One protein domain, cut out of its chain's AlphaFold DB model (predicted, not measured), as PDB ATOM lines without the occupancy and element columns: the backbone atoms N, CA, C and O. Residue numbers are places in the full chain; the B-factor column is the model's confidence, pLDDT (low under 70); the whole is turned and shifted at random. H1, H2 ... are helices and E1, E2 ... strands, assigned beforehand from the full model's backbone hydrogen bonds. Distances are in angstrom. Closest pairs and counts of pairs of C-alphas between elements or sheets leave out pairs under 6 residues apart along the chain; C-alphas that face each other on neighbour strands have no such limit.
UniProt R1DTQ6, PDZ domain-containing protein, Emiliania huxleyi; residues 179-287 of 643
ATOM      1  N   ASP A 179      -4.263 -41.475 -51.965       93.06
ATOM      2  CA  ASP A 179      -4.797 -41.984 -50.695       93.06
ATOM      3  C   ASP A 179      -6.221 -42.542 -50.898       93.06
ATOM      4  O   ASP A 179      -6.644 -43.427 -50.156       93.06
ATOM      5  N   VAL A 180      -6.963 -42.052 -51.906       93.88
ATOM      6  CA  VAL A 180      -8.334 -42.470 -52.247       93.88
ATOM      7  C   VAL A 180      -8.346 -43.274 -53.555       93.88
ATOM      8  O   VAL A 180      -8.753 -42.791 -54.615       93.88
ATOM      9  N   SER A 181      -7.934 -44.542 -53.485       90.25
ATOM     10  CA  SER A 181      -7.851 -45.445 -54.648       90.25
ATOM     11  C   SER A 181      -9.193 -45.762 -55.319       90.25
ATOM     12  O   SER A 181      -9.230 -46.069 -56.514       90.25
ATOM     13  N   LEU A 182     -10.314 -45.656 -54.596       92.25
ATOM     14  CA  LEU A 182     -11.650 -45.785 -55.176       92.25
ATOM     15  C   LEU A 182     -12.672 -44.889 -54.476       92.25
ATOM     16  O   LEU A 182     -12.903 -45.006 -53.279       92.25
ATOM     17  N   ALA A 183     -13.378 -44.074 -55.265       93.88
ATOM     18  CA  ALA A 183     -14.613 -43.405 -54.867       93.88
ATOM     19  C   ALA A 183     -15.718 -43.729 -55.884       93.88
ATOM     20  O   ALA A 183     -15.557 -43.473 -57.081       93.88
ATOM     21  N   THR A 184     -16.830 -44.316 -55.440       93.31
ATOM     22  CA  THR A 184     -17.935 -44.735 -56.322       93.31
ATOM     23  C   THR A 184     -19.279 -44.769 -55.586       93.31
ATOM     24  O   THR A 184     -19.316 -44.713 -54.362       93.31
ATOM     25  N   MET A 185     -20.397 -44.858 -56.310       91.81
ATOM     26  CA  MET A 185     -21.675 -45.240 -55.697       91.81
ATOM     27  C   MET A 185     -21.708 -46.765 -55.577       91.81
ATOM     28  O   MET A 185     -21.470 -47.452 -56.570       91.81
ATOM     29  N   MET A 186     -22.013 -47.295 -54.391       88.31
ATOM     30  CA  MET A 186     -22.157 -48.746 -54.172       88.31
ATOM     31  C   MET A 186     -23.623 -49.200 -54.153       88.31
ATOM     32  O   MET A 186     -23.934 -50.308 -54.578       88.31
ATOM     33  N   ALA A 187     -24.527 -48.319 -53.723       87.25
ATOM     34  CA  ALA A 187     -25.977 -48.472 -53.814       87.25
ATOM     35  C   ALA A 187     -26.592 -47.131 -54.268       87.25
ATOM     36  O   ALA A 187     -25.881 -46.122 -54.262       87.25
ATOM     37  N   PRO A 188     -27.885 -47.063 -54.652       88.81
ATOM     38  CA  PRO A 188     -28.465 -45.871 -55.282       88.81
ATOM     39  C   PRO A 188     -28.252 -44.554 -54.526       88.81
ATOM     40  O   PRO A 188     -28.104 -43.525 -55.174       88.81
ATOM     41  N   ARG A 189     -28.204 -44.598 -53.186       89.75
ATOM     42  CA  ARG A 189     -28.088 -43.435 -52.281       89.75
ATOM     43  C   ARG A 189     -26.890 -43.541 -51.315       89.75
ATOM     44  O   ARG A 189     -26.710 -42.676 -50.459       89.75
ATOM     45  N   THR A 190     -26.053 -44.574 -51.479       91.94
ATOM     46  CA  THR A 190     -24.892 -44.873 -50.619       91.94
ATOM     47  C   THR A 190     -23.592 -44.778 -51.407       91.94
ATOM     48  O   THR A 190     -23.322 -45.590 -52.301       91.94
ATOM     49  N   GLY A 191     -22.782 -43.779 -51.071       93.44
ATOM     50  CA  GLY A 191     -21.425 -43.636 -51.577       93.44
ATOM     51  C   GLY A 191     -20.466 -44.616 -50.904       93.44
ATOM     52  O   GLY A 191     -20.686 -45.044 -49.773       93.44
ATOM     53  N   TYR A 192     -19.380 -44.930 -51.593       95.00
ATOM     54  CA  TYR A 192     -18.265 -45.722 -51.099       95.00
ATOM     55  C   TYR A 192     -16.955 -44.993 -51.389       95.00
ATOM     56  O   TYR A 192     -16.749 -44.508 -52.508       95.00
ATOM     57  N   VAL A 193     -16.064 -44.959 -50.402       95.69
ATOM     58  CA  VAL A 193     -14.692 -44.466 -50.528       95.69
ATOM     59  C   VAL A 193     -13.742 -45.458 -49.860       95.69
ATOM     60  O   VAL A 193     -13.865 -45.697 -48.662       95.69
ATOM     61  N   LYS A 194     -12.774 -45.998 -50.608       95.12
ATOM     62  CA  LYS A 194     -11.602 -46.675 -50.036       95.12
ATOM     63  C   LYS A 194     -10.540 -45.628 -49.720       95.12
ATOM     64  O   LYS A 194     -10.255 -44.791 -50.575       95.12
ATOM     65  N   LEU A 195      -9.972 -45.693 -48.518       95.19
ATOM     66  CA  LEU A 195      -8.839 -44.875 -48.099       95.19
ATOM     67  C   LEU A 195      -7.671 -45.788 -47.705       95.19
ATOM     68  O   LEU A 195      -7.808 -46.605 -46.791       95.19
ATOM     69  N   ASP A 196      -6.540 -45.667 -48.393       91.81
ATOM     70  CA  ASP A 196      -5.394 -46.584 -48.268       91.81
ATOM     71  C   ASP A 196      -4.282 -46.067 -47.350       91.81
ATOM     72  O   ASP A 196      -3.512 -46.866 -46.825       91.81
ATOM     73  N   GLY A 197      -4.219 -44.757 -47.103       91.94
ATOM     74  CA  GLY A 197      -3.217 -44.149 -46.231       91.94
ATOM     75  C   GLY A 197      -3.651 -42.801 -45.663       91.94
ATOM     76  O   GLY A 197      -4.818 -42.412 -45.760       91.94
ATOM     77  N   PHE A 198      -2.692 -42.120 -45.037       93.00
ATOM     78  CA  PHE A 198      -2.816 -40.750 -44.541       93.00
ATOM     79  C   PHE A 198      -1.547 -39.938 -44.887       93.00
ATOM     80  O   PHE A 198      -0.736 -39.642 -44.006       93.00
ATOM     81  N   SER A 199      -1.331 -39.628 -46.169       93.00
ATOM     82  CA  SER A 199      -0.290 -38.689 -46.622       93.00
ATOM     83  C   SER A 199      -0.641 -37.209 -46.355       93.00
ATOM     84  O   SER A 199      -1.722 -36.871 -45.881       93.00
ATOM     85  N   GLU A 200       0.263 -36.282 -46.680       87.94
ATOM     86  CA  GLU A 200       0.042 -34.831 -46.535       87.94
ATOM     87  C   GLU A 200      -1.244 -34.316 -47.228       87.94
ATOM     88  O   GLU A 200      -1.852 -33.365 -46.743       87.94
ATOM     89  N   GLY A 201      -1.681 -34.938 -48.334       88.12
ATOM     90  CA  GLY A 201      -2.806 -34.469 -49.166       88.12
ATOM     91  C   GLY A 201      -4.143 -35.202 -48.983       88.12
ATOM     92  O   GLY A 201      -5.075 -34.976 -49.766       88.12
ATOM     93  N   THR A 202      -4.250 -36.103 -47.998       94.62
ATOM     94  CA  THR A 202      -5.400 -37.015 -47.847       94.62
ATOM     95  C   THR A 202      -6.726 -36.289 -47.658       94.62
ATOM     96  O   THR A 202      -7.748 -36.685 -48.225       94.62
ATOM     97  N   ALA A 203      -6.730 -35.222 -46.854       90.19
ATOM     98  CA  ALA A 203      -7.952 -34.519 -46.482       90.19
ATOM     99  C   ALA A 203      -8.609 -33.869 -47.708       90.19
ATOM    100  O   ALA A 203      -9.798 -34.079 -47.959       90.19
ATOM    101  N   GLU A 204      -7.853 -33.151 -48.543       91.25
ATOM    102  CA  GLU A 204      -8.421 -32.590 -49.765       91.25
ATOM    103  C   GLU A 204      -8.738 -33.671 -50.805       91.25
ATOM    104  O   GLU A 204      -9.624 -33.461 -51.634       91.25
ATOM    105  N   GLU A 205      -8.069 -34.830 -50.795       94.75
ATOM    106  CA  GLU A 205      -8.416 -35.938 -51.695       94.75
ATOM    107  C   GLU A 205      -9.768 -36.565 -51.344       94.75
ATOM    108  O   GLU A 205     -10.621 -36.703 -52.230       94.75
ATOM    109  N   LEU A 206     -10.010 -36.829 -50.057       95.69
ATOM    110  CA  LEU A 206     -11.303 -37.275 -49.542       95.69
ATOM    111  C   LEU A 206     -12.396 -36.226 -49.791       95.69
ATOM    112  O   LEU A 206     -13.462 -36.568 -50.306       95.69
ATOM    113  N   ALA A 207     -12.131 -34.944 -49.524       91.12
ATOM    114  CA  ALA A 207     -13.079 -33.867 -49.810       91.12
ATOM    115  C   ALA A 207     -13.434 -33.803 -51.308       91.12
ATOM    116  O   ALA A 207     -14.612 -33.764 -51.673       91.12
ATOM    117  N   ARG A 208     -12.434 -33.886 -52.204       93.00
ATOM    118  CA  ARG A 208     -12.654 -33.983 -53.660       93.00
ATOM    119  C   ARG A 208     -13.475 -35.225 -54.023       93.00
ATOM    120  O   ARG A 208     -14.334 -35.133 -54.897       93.00
ATOM    121  N   ALA A 209     -13.242 -36.371 -53.384       94.56
ATOM    122  CA  ALA A 209     -14.005 -37.598 -53.615       94.56
ATOM    123  C   ALA A 209     -15.480 -37.457 -53.199       94.56
ATOM    124  O   ALA A 209     -16.368 -37.745 -54.004       94.56
ATOM    125  N   MET A 210     -15.748 -36.935 -52.000       90.88
ATOM    126  CA  MET A 210     -17.104 -36.673 -51.504       90.88
ATOM    127  C   MET A 210     -17.857 -35.679 -52.402       90.88
ATOM    128  O   MET A 210     -19.012 -35.924 -52.755       90.88
ATOM    129  N   VAL A 211     -17.195 -34.611 -52.863       91.00
ATOM    130  CA  VAL A 211     -17.776 -33.649 -53.818       91.00
ATOM    131  C   VAL A 211     -18.112 -34.310 -55.160       91.00
ATOM    132  O   VAL A 211     -19.186 -34.046 -55.702       91.00
ATOM    133  N   ARG A 212     -17.265 -35.212 -55.690       92.94
ATOM    134  CA  ARG A 212     -17.578 -35.980 -56.915       92.94
ATOM    135  C   ARG A 212     -18.818 -36.866 -56.743       92.94
ATOM    136  O   ARG A 212     -19.659 -36.891 -57.639       92.94
ATOM    137  N   LEU A 213     -18.949 -37.558 -55.606       92.69
ATOM    138  CA  LEU A 213     -20.107 -38.412 -55.299       92.69
ATOM    139  C   LEU A 213     -21.398 -37.599 -55.136       92.69
ATOM    140  O   LEU A 213     -22.429 -37.946 -55.708       92.69
ATOM    141  N   TYR A 214     -21.340 -36.476 -54.417       88.88
ATOM    142  CA  TYR A 214     -22.489 -35.585 -54.264       88.88
ATOM    143  C   TYR A 214     -22.918 -34.960 -55.603       88.88
ATOM    144  O   TYR A 214     -24.110 -34.863 -55.898       88.88
ATOM    145  N   ALA A 215     -21.957 -34.567 -56.447       86.19
ATOM    146  CA  ALA A 215     -22.234 -33.996 -57.763       86.19
ATOM    147  C   ALA A 215     -22.862 -35.009 -58.737       86.19
ATOM    148  O   ALA A 215     -23.781 -34.640 -59.470       86.19
ATOM    149  N   SER A 216     -22.417 -36.273 -58.739       89.56
ATOM    150  CA  SER A 216     -22.994 -37.311 -59.607       89.56
ATOM    151  C   SER A 216     -24.420 -37.681 -59.190       89.56
ATOM    152  O   SER A 216     -25.303 -37.748 -60.043       89.56
ATOM    153  N   GLN A 217     -24.675 -37.806 -57.884       90.75
ATOM    154  CA  GLN A 217     -26.016 -37.985 -57.317       90.75
ATOM    155  C   GLN A 217     -26.954 -36.832 -57.693       90.75
ATOM    156  O   GLN A 217     -27.993 -37.042 -58.322       90.75
ATOM    157  N   ARG A 218     -26.522 -35.589 -57.446       88.38
ATOM    158  CA  ARG A 218     -27.274 -34.381 -57.812       88.38
ATOM    159  C   ARG A 218     -27.588 -34.300 -59.312       88.38
ATOM    160  O   ARG A 218     -28.642 -33.781 -59.671       88.38
ATOM    161  N   ALA A 219     -26.701 -34.793 -60.179       89.75
ATOM    162  CA  ALA A 219     -26.930 -34.858 -61.623       89.75
ATOM    163  C   ALA A 219     -27.935 -35.954 -62.030       89.75
ATOM    164  O   ALA A 219     -28.664 -35.770 -63.002       89.75
ATOM    165  N   ALA A 220     -28.013 -37.056 -61.275       90.00
ATOM    166  CA  ALA A 220     -29.029 -38.099 -61.439       90.00
ATOM    167  C   ALA A 220     -30.409 -37.711 -60.861       90.00
ATOM    168  O   ALA A 220     -31.405 -38.353 -61.179       90.00
ATOM    169  N   GLY A 221     -30.476 -36.663 -60.031       90.56
ATOM    170  CA  GLY A 221     -31.693 -36.234 -59.328       90.56
ATOM    171  C   GLY A 221     -31.929 -36.937 -57.984       90.56
ATOM    172  O   GLY A 221     -32.919 -36.643 -57.317       90.56
ATOM    173  N   GLU A 222     -31.013 -37.814 -57.572       89.56
ATOM    174  CA  GLU A 222     -31.042 -38.545 -56.301       89.56
ATOM    175  C   GLU A 222     -30.148 -37.861 -55.238       89.56
ATOM    176  O   GLU A 222     -29.237 -37.096 -55.580       89.56
ATOM    177  N   PRO A 223     -30.399 -38.079 -53.934       87.44
ATOM    178  CA  PRO A 223     -29.539 -37.613 -52.857       87.44
ATOM    179  C   PRO A 223     -28.527 -38.682 -52.418       87.44
ATOM    180  O   PRO A 223     -28.866 -39.842 -52.194       87.44
ATOM    181  N   LEU A 224     -27.295 -38.243 -52.152       87.94
ATOM    182  CA  LEU A 224     -26.353 -38.995 -51.325       87.94
ATOM    183  C   LEU A 224     -26.822 -38.922 -49.859       87.94
ATOM    184  O   LEU A 224     -26.838 -37.832 -49.288       87.94
ATOM    185  N   GLU A 225     -27.207 -40.054 -49.269       88.06
ATOM    186  CA  GLU A 225     -27.702 -40.134 -47.881       88.06
ATOM    187  C   GLU A 225     -26.716 -40.816 -46.932       88.06
ATOM    188  O   GLU A 225     -26.610 -40.410 -45.777       88.06
ATOM    189  N   SER A 226     -25.964 -41.811 -47.409       89.31
ATOM    190  CA  SER A 226     -24.968 -42.525 -46.606       89.31
ATOM    191  C   SER A 226     -23.629 -42.691 -47.333       89.31
ATOM    192  O   SER A 226     -23.543 -42.605 -48.561       89.31
ATOM    193  N   LEU A 227     -22.560 -42.887 -46.560       91.00
ATOM    194  CA  LEU A 227     -21.189 -43.035 -47.045       91.00
ATOM    195  C   LEU A 227     -20.490 -44.157 -46.270       91.00
ATOM    196  O   LEU A 227     -20.363 -44.076 -45.050       91.00
ATOM    197  N   VAL A 228     -20.007 -45.174 -46.980       93.50
ATOM    198  CA  VAL A 228     -19.080 -46.173 -46.438       93.50
ATOM    199  C   VAL A 228     -17.657 -45.682 -46.692       93.50
ATOM    200  O   VAL A 228     -17.251 -45.534 -47.845       93.50
ATOM    201  N   LEU A 229     -16.911 -45.420 -45.618       94.38
ATOM    202  CA  LEU A 229     -15.474 -45.152 -45.657       94.38
ATOM    203  C   LEU A 229     -14.732 -46.424 -45.241       94.38
ATOM    204  O   LEU A 229     -14.810 -46.837 -44.085       94.38
ATOM    205  N   ASP A 230     -14.033 -47.046 -46.184       94.00
ATOM    206  CA  ASP A 230     -13.273 -48.268 -45.952       94.00
ATOM    207  C   ASP A 230     -11.812 -47.948 -45.595       94.00
ATOM    208  O   ASP A 230     -11.054 -47.414 -46.410       94.00
ATOM    209  N   LEU A 231     -11.438 -48.293 -44.358       92.75
ATOM    210  CA  LEU A 231     -10.101 -48.140 -43.772       92.75
ATOM    211  C   LEU A 231      -9.357 -49.482 -43.628       92.75
ATOM    212  O   LEU A 231      -8.341 -49.547 -42.939       92.75
ATOM    213  N   ARG A 232      -9.848 -50.575 -44.226       89.12
ATOM    214  CA  ARG A 232      -9.157 -51.876 -44.194       89.12
ATOM    215  C   ARG A 232      -7.812 -51.780 -44.904       89.12
ATOM    216  O   ARG A 232      -7.667 -51.016 -45.855       89.12
ATOM    217  N   ASP A 233      -6.824 -52.514 -44.402       85.50
ATOM    218  CA  ASP A 233      -5.441 -52.530 -44.903       85.50
ATOM    219  C   ASP A 233      -4.726 -51.156 -44.920       85.50
ATOM    220  O   ASP A 233      -3.599 -51.053 -45.398       85.50
ATOM    221  N   ASN A 234      -5.338 -50.109 -44.349       90.31
ATOM    222  CA  ASN A 234      -4.734 -48.792 -44.167       90.31
ATOM    223  C   ASN A 234      -3.768 -48.845 -42.962       90.31
ATOM    224  O   ASN A 234      -4.221 -49.075 -41.836       90.31
ATOM    225  N   PRO A 235      -2.451 -48.636 -43.147       85.31
ATOM    226  CA  PRO A 235      -1.461 -48.750 -42.074       85.31
ATOM    227  C   PRO A 235      -1.394 -47.500 -41.179       85.31
ATOM    228  O   PRO A 235      -0.551 -47.429 -40.284       85.31
ATOM    229  N   GLY A 236      -2.239 -46.494 -41.422       86.38
ATOM    230  CA  GLY A 236      -2.130 -45.163 -40.839       86.38
ATOM    231  C   GLY A 236      -1.295 -44.223 -41.714       86.38
ATOM    232  O   GLY A 236      -1.381 -44.239 -42.941       86.38
ATOM    233  N   GLY A 237      -0.510 -43.358 -41.073       86.50
ATOM    234  CA  GLY A 237       0.273 -42.314 -41.732       86.50
ATOM    235  C   GLY A 237       0.407 -41.082 -40.841       86.50
ATOM    236  O   GLY A 237       0.553 -41.199 -39.621       86.50
ATOM    237  N   LEU A 238       0.346 -39.892 -41.437       83.00
ATOM    238  CA  LEU A 238       0.424 -38.624 -40.721       83.00
ATOM    239  C   LEU A 238      -0.797 -38.403 -39.822       83.00
ATOM    240  O   LEU A 238      -1.940 -38.326 -40.273       83.00
ATOM    241  N   LEU A 239      -0.527 -38.196 -38.532       80.56
ATOM    242  CA  LEU A 239      -1.545 -37.892 -37.527       80.56
ATOM    243  C   LEU A 239      -2.333 -36.614 -37.861       80.56
ATOM    244  O   LEU A 239      -3.545 -36.576 -37.665       80.56
ATOM    245  N   ASP A 240      -1.669 -35.598 -38.415       77.00
ATOM    246  CA  ASP A 240      -2.312 -34.343 -38.817       77.00
ATOM    247  C   ASP A 240      -3.250 -34.535 -40.028       77.00
ATOM    248  O   ASP A 240      -4.317 -33.923 -40.080       77.00
ATOM    249  N   ALA A 241      -2.934 -35.459 -40.946       86.75
ATOM    250  CA  ALA A 241      -3.814 -35.828 -42.058       86.75
ATOM    251  C   ALA A 241      -5.027 -36.650 -41.586       86.75
ATOM    252  O   ALA A 241      -6.151 -36.393 -42.017       86.75
ATOM    253  N   ALA A 242      -4.839 -37.570 -40.632       87.25
ATOM    254  CA  ALA A 242      -5.939 -38.290 -39.982       87.25
ATOM    255  C   ALA A 242      -6.870 -37.350 -39.188       87.25
ATOM    256  O   ALA A 242      -8.095 -37.516 -39.200       87.25
ATOM    257  N   VAL A 243      -6.314 -36.313 -38.553       79.81
ATOM    258  CA  VAL A 243      -7.091 -35.213 -37.964       79.81
ATOM    259  C   VAL A 243      -7.842 -34.432 -39.050       79.81
ATOM    260  O   VAL A 243      -9.037 -34.201 -38.883       79.81
ATOM    261  N   GLY A 244      -7.204 -34.077 -40.170       82.38
ATOM    262  CA  GLY A 244      -7.853 -33.395 -41.300       82.38
ATOM    263  C   GLY A 244      -9.028 -34.183 -41.893       82.38
ATOM    264  O   GLY A 244     -10.117 -33.638 -42.056       82.38
ATOM    265  N   VAL A 245      -8.859 -35.490 -42.116       90.31
ATOM    266  CA  VAL A 245      -9.941 -36.409 -42.516       90.31
ATOM    267  C   VAL A 245     -11.075 -36.423 -41.483       90.31
ATOM    268  O   VAL A 245     -12.246 -36.319 -41.847       90.31
ATOM    269  N   SER A 246     -10.745 -36.473 -40.190       85.31
ATOM    270  CA  SER A 246     -11.743 -36.458 -39.110       85.31
ATOM    271  C   SER A 246     -12.561 -35.159 -39.074       85.31
ATOM    272  O   SER A 246     -13.744 -35.197 -38.741       85.31
ATOM    273  N   GLN A 247     -11.972 -34.016 -39.449       80.56
ATOM    274  CA  GLN A 247     -12.655 -32.713 -39.507       80.56
ATOM    275  C   GLN A 247     -13.711 -32.619 -40.620       80.56
ATOM    276  O   GLN A 247     -14.631 -31.812 -40.509       80.56
ATOM    277  N   LEU A 248     -13.611 -33.443 -41.668       82.81
ATOM    278  CA  LEU A 248     -14.587 -33.496 -42.767       82.81
ATOM    279  C   LEU A 248     -15.844 -34.309 -42.422       82.81
ATOM    280  O   LEU A 248     -16.857 -34.190 -43.108       82.81
ATOM    281  N   LEU A 249     -15.764 -35.160 -41.393       83.56
ATOM    282  CA  LEU A 249     -16.769 -36.182 -41.080       83.56
ATOM    283  C   LEU A 249     -17.410 -35.984 -39.701       83.56
ATOM    284  O   LEU A 249     -18.599 -36.245 -39.532       83.56
ATOM    285  N   VAL A 250     -16.642 -35.518 -38.711       74.50
ATOM    286  CA  VAL A 250     -17.122 -35.294 -37.342       74.50
ATOM    287  C   VAL A 250     -17.531 -33.826 -37.179       74.50
ATOM    288  O   VAL A 250     -16.676 -32.949 -37.331       74.50
ATOM    289  N   PRO A 251     -18.796 -33.514 -36.831       61.09
ATOM    290  CA  PRO A 251     -19.234 -32.134 -36.651       61.09
ATOM    291  C   PRO A 251     -18.461 -31.470 -35.507       61.09
ATOM    292  O   PRO A 251     -18.545 -31.878 -34.351       61.09
ATOM    293  N   GLN A 252     -17.713 -30.414 -35.827       60.19
ATOM    294  CA  GLN A 252     -16.872 -29.695 -34.863       60.19
ATOM    295  C   GLN A 252     -17.633 -28.683 -33.986       60.19
ATOM    296  O   GLN A 252     -17.013 -27.968 -33.195       60.19
ATOM    297  N   GLU A 253     -18.949 -28.568 -34.164       56.69
ATOM    298  CA  GLU A 253     -19.731 -27.393 -33.779       56.69
ATOM    299  C   GLU A 253     -20.697 -27.686 -32.633       56.69
ATOM    300  O   GLU A 253     -21.694 -28.386 -32.811       56.69
ATOM    301  N   VAL A 254     -20.457 -27.058 -31.482       56.28
ATOM    302  CA  VAL A 254     -21.505 -26.851 -30.477       56.28
ATOM    303  C   VAL A 254     -22.203 -25.533 -30.808       56.28
ATOM    304  O   VAL A 254     -21.549 -24.500 -30.977       56.28
ATOM    305  N   VAL A 255     -23.530 -25.569 -30.945       57.78
ATOM    306  CA  VAL A 255     -24.358 -24.412 -31.317       57.78
ATOM    307  C   VAL A 255     -25.212 -24.009 -30.119       57.78
ATOM    308  O   VAL A 255     -26.370 -24.406 -29.995       57.78
ATOM    309  N   GLU A 256     -24.627 -23.212 -29.226       66.31
ATOM    310  CA  GLU A 256     -25.294 -22.757 -28.007       66.31
ATOM    311  C   GLU A 256     -26.365 -21.698 -28.322       66.31
ATOM    312  O   GLU A 256     -26.053 -20.678 -28.953       66.31
ATOM    313  N   PRO A 257     -27.634 -21.878 -27.911       55.56
ATOM    314  CA  PRO A 257     -28.679 -20.883 -28.120       55.56
ATOM    315  C   PRO A 257     -28.494 -19.677 -27.188       55.56
ATOM    316  O   PRO A 257     -28.356 -19.810 -25.975       55.56
ATOM    317  N   LEU A 258     -28.554 -18.470 -27.753       77.88
ATOM    318  CA  LEU A 258     -28.445 -17.205 -27.023       77.88
ATOM    319  C   LEU A 258     -29.787 -16.446 -26.981       77.88
ATOM    320  O   LEU A 258     -30.578 -16.512 -27.932       77.88
ATOM    321  N   PRO A 259     -30.035 -15.640 -25.926       68.81
ATOM    322  CA  PRO A 259     -31.224 -14.799 -25.827       68.81
ATOM    323  C   PRO A 259     -31.460 -13.906 -27.057       68.81
ATOM    324  O   PRO A 259     -30.541 -13.296 -27.615       68.81
ATOM    325  N   GLY A 260     -32.728 -13.799 -27.459       80.50
ATOM    326  CA  GLY A 260     -33.143 -13.007 -28.620       80.50
ATOM    327  C   GLY A 260     -32.990 -13.713 -29.972       80.50
ATOM    328  O   GLY A 260     -32.849 -13.030 -30.982       80.50
ATOM    329  N   GLY A 261     -33.010 -15.051 -30.007       68.69
ATOM    330  CA  GLY A 261     -33.032 -15.824 -31.259       68.69
ATOM    331  C   GLY A 261     -31.695 -15.841 -32.002       68.69
ATOM    332  O   GLY A 261     -31.672 -15.851 -33.230       68.69
ATOM    333  N   ARG A 262     -30.586 -15.804 -31.258       66.38
ATOM    334  CA  ARG A 262     -29.217 -15.910 -31.784       66.38
ATOM    335  C   ARG A 262     -28.604 -17.240 -31.340       66.38
ATOM    336  O   ARG A 262     -29.127 -17.882 -30.435       66.38
ATOM    337  N   SER A 263     -27.467 -17.612 -31.917       71.62
ATOM    338  CA  SER A 263     -26.672 -18.755 -31.457       71.62
ATOM    339  C   SER A 263     -25.188 -18.411 -31.457       71.62
ATOM    340  O   SER A 263     -24.735 -17.620 -32.286       71.62
ATOM    341  N   LEU A 264     -24.438 -19.019 -30.542       55.50
ATOM    342  CA  LEU A 264     -22.983 -19.004 -30.519       55.50
ATOM    343  C   LEU A 264     -22.469 -20.322 -31.104       55.50
ATOM    344  O   LEU A 264     -22.786 -21.395 -30.601       55.50
ATOM    345  N   LYS A 265     -21.675 -20.232 -32.170       55.53
ATOM    346  CA  LYS A 265     -21.004 -21.372 -32.803       55.53
ATOM    347  C   LYS A 265     -19.623 -21.540 -32.174       55.53
ATOM    348  O   LYS A 265     -18.776 -20.661 -32.327       55.53
ATOM    349  N   LEU A 266     -19.413 -22.641 -31.457       48.03
ATOM    350  CA  LEU A 266     -18.170 -22.957 -30.756       48.03
ATOM    351  C   LEU A 266     -17.486 -24.179 -31.380       48.03
ATOM    352  O   LEU A 266     -18.051 -25.271 -31.411       48.03
ATOM    353  N   THR A 267     -16.244 -23.993 -31.826       52.00
ATOM    354  CA  THR A 267     -15.354 -25.069 -32.285       52.00
ATOM    355  C   THR A 267     -14.509 -25.549 -31.108       52.00
ATOM    356  O   THR A 267     -13.608 -24.839 -30.664       52.00
ATOM    357  N   VAL A 268     -14.821 -26.734 -30.570       53.56
ATOM    358  CA  VAL A 268     -14.258 -27.219 -29.284       53.56
ATOM    359  C   VAL A 268     -13.618 -28.611 -29.337       53.56
ATOM    360  O   VAL A 268     -13.054 -29.061 -28.339       53.56
ATOM    361  N   ALA A 269     -13.664 -29.290 -30.485       54.09
ATOM    362  CA  ALA A 269     -13.196 -30.667 -30.631       54.09
ATOM    363  C   ALA A 269     -11.674 -30.813 -30.409       54.09
ATOM    364  O   ALA A 269     -10.855 -30.465 -31.263       54.09
ATOM    365  N   LYS A 270     -11.295 -31.395 -29.266       57.16
ATOM    366  CA  LYS A 270      -9.951 -31.928 -29.005       57.16
ATOM    367  C   LYS A 270      -9.972 -33.438 -29.209       57.16
ATOM    368  O   LYS A 270     -10.853 -34.112 -28.687       57.16
ATOM    369  N   TYR A 271      -8.994 -33.956 -29.941       58.09
ATOM    370  CA  TYR A 271      -8.804 -35.389 -30.136       58.09
ATOM    371  C   TYR A 271      -7.764 -35.892 -29.131       58.09
ATOM    372  O   TYR A 271      -6.855 -35.154 -28.736       58.09
ATOM    373  N   PHE A 272      -7.896 -37.140 -28.696       57.12
ATOM    374  CA  PHE A 272      -7.038 -37.747 -27.681       57.12
ATOM    375  C   PHE A 272      -6.620 -39.147 -28.137       57.12
ATOM    376  O   PHE A 272      -7.413 -39.857 -28.753       57.12
ATOM    377  N   THR A 273      -5.385 -39.554 -27.840       55.91
ATOM    378  CA  THR A 273      -4.987 -40.968 -27.957       55.91
ATOM    379  C   THR A 273      -5.701 -41.799 -26.883       55.91
ATOM    380  O   THR A 273      -6.146 -41.212 -25.894       55.91
ATOM    381  N   PRO A 274      -5.768 -43.145 -26.996       45.16
ATOM    382  CA  PRO A 274      -6.399 -43.990 -25.974       45.16
ATOM    383  C   PRO A 274      -5.903 -43.667 -24.559       45.16
ATOM    384  O   PRO A 274      -6.705 -43.421 -23.670       45.16
ATOM    385  N   SER A 275      -4.589 -43.477 -24.402       46.03
ATOM    386  CA  SER A 275      -3.903 -43.030 -23.177       46.03
ATOM    387  C   SER A 275      -4.231 -41.607 -22.673       46.03
ATOM    388  O   SER A 275      -3.460 -41.036 -21.904       46.03
ATOM    389  N   GLY A 276      -5.331 -40.986 -23.109       47.19
ATOM    390  CA  GLY A 276      -5.810 -39.686 -22.619       47.19
ATOM    391  C   GLY A 276      -4.950 -38.475 -23.007       47.19
ATOM    392  O   GLY A 276      -5.202 -37.363 -22.540       47.19
ATOM    393  N   ARG A 277      -3.937 -38.642 -23.867       58.31
ATOM    394  CA  ARG A 277      -3.059 -37.552 -24.319       58.31
ATOM    395  C   ARG A 277      -3.721 -36.788 -25.464       58.31
ATOM    396  O   ARG A 277      -3.968 -37.354 -26.525       58.31
ATOM    397  N   CYS A 278      -3.967 -35.493 -25.267       61.56
ATOM    398  CA  CYS A 278      -4.511 -34.626 -26.314       61.56
ATOM    399  C   CYS A 278      -3.543 -34.546 -27.504       61.56
ATOM    400  O   CYS A 278      -2.373 -34.192 -27.342       61.56
ATOM    401  N   ILE A 279      -4.044 -34.857 -28.698       58.75
ATOM    402  CA  ILE A 279      -3.277 -34.877 -29.946       58.75
ATOM    403  C   ILE A 279      -2.812 -33.461 -30.301       58.75
ATOM    404  O   ILE A 279      -1.623 -33.253 -30.529       58.75
ATOM    405  N   GLN A 280      -3.705 -32.468 -30.223       63.09
ATOM    406  CA  GLN A 280      -3.387 -31.063 -30.509       63.09
ATOM    407  C   GLN A 280      -2.544 -30.355 -29.425       63.09
ATOM    408  O   GLN A 280      -2.275 -29.162 -29.549       63.09
ATOM    409  N   ALA A 281      -2.125 -31.041 -28.352       58.88
ATOM    410  CA  ALA A 281      -1.270 -30.440 -27.320       58.88
ATOM    411  C   ALA A 281       0.221 -30.380 -27.709       58.88
ATOM    412  O   ALA A 281       0.999 -29.717 -27.023       58.88
ATOM    413  N   ILE A 282       0.629 -31.061 -28.785       52.28
ATOM    414  CA  ILE A 282       2.014 -31.114 -29.271       52.28
ATOM    415  C   ILE A 282       2.021 -30.775 -30.764       52.28
ATOM    416  O   ILE A 282       1.311 -31.398 -31.544       52.28
ATOM    417  N   SER A 283       2.841 -29.803 -31.170       49.22
ATOM    418  CA  SER A 283       3.059 -29.476 -32.583       49.22
ATOM    419  C   SER A 283       4.289 -30.230 -33.085       49.22
ATOM    420  O   SER A 283       5.414 -29.808 -32.834       49.22
ATOM    421  N   TYR A 284       4.095 -31.353 -33.778       48.25
ATOM    422  CA  TYR A 284       5.204 -32.214 -34.219       48.25
ATOM    423  C   TYR A 284       6.159 -31.509 -35.200       48.25
ATOM    424  O   TYR A 284       7.365 -31.734 -35.148       48.25
ATOM    425  N   ALA A 285       5.655 -30.556 -35.991       42.16
ATOM    426  CA  ALA A 285       6.455 -29.680 -36.853       42.16
ATOM    427  C   ALA A 285       7.392 -28.705 -36.093       42.16
ATOM    428  O   ALA A 285       8.183 -27.995 -36.717       42.16
ATOM    429  N   LYS A 286       7.298 -28.618 -34.758       45.62
ATOM    430  CA  LYS A 286       8.159 -27.794 -33.894       45.62
ATOM    431  C   LYS A 286       8.522 -28.586 -32.631       45.62
ATOM    432  O   LYS A 286       7.813 -28.459 -31.630       45.62
ATOM    433  N   PRO A 287       9.611 -29.382 -32.644       44.59
ATOM    434  CA  PRO A 287       9.990 -30.187 -31.488       44.59
ATOM    435  C   PRO A 287      10.148 -29.314 -30.230       44.59
ATOM    436  O   PRO A 287      10.631 -28.175 -30.324       44.59
TER     437      PRO A 287
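This is residues 179 to 287 of the 643 residues of the protein "PDZ domain-containing protein" of Emiliania huxleyi (UniProt R1DTQ6). A small sheet of three strands, E1, E2 and E3, has the long helix H1 over one face and its other face bare; the shorter H2 packs on the first turns of H1, away from the sheet. Past H2 come a separate two-stranded hairpin, E4 and E5, far from the sheet, and a tail of 20 residues with no named element. The 109 printed residues include two named helices and five named strands, in the order E1 E2 H1 E3 H2 E4 E5, of mixed class; the sheet E1 E2 E3 is mixed, E4 and E5 antiparallel. The whole is loose and flat, with a radius of gyration of the C-alphas of 17.1 A and spans of 47 by 43 by 22 A.

E1 is residues 182 to 187, 14.6 A long, from C-alpha 182 at (-11.650, -45.785, -55.176). E2 is residues 190 to 194, H1 residues 202 to 220, 27.3 A, and E3 residues 226 to 230. H2 is residues 239 to 249, 15.7 A. E4 is residues 253 to 258, 15.0 A, and E5 residues 262 to 267, 16.6 A, ending at (-15.354, -25.069, -32.285).

E1 and E2 form an antiparallel hairpin, with N 184 and O 192 2.9 A apart. E2 and E3 are parallel, with N 193 and O 228 2.9 A apart. E2, H1 and E3 form a strand-helix-strand unit, two parallel neighbour strands with a helix between, its crossover right-handed. H1 is on the sheet in two layers, helix on one face, at a height of 9.0 A, over E1 and E2; the closest C-alphas of E1 and H1 are those of Ala 183 and Ala 209, 6.0 A. H1 touches H2 with residues 202 to 207 alone, closest at the C-alphas of Ala 203 and Val 245, 4.8 A, at a shallow tilt of 22 degrees, the same way. H2 is not on the sheet. The hairpin E4 and E5, with N 256 and O 264 2.9 A apart, is apart from H1. Every O i to N i+4 pair is within hydrogen-bond range in H1, and 5 of 7 in H2.

The C-alphas farthest apart are those of Asp 233 and Gly 260, 50.9 A. The printed part has no cut, and no link is long. Mean pLDDT of the printed part is 78.6; 34 residues are under 70, among them 264 to 287.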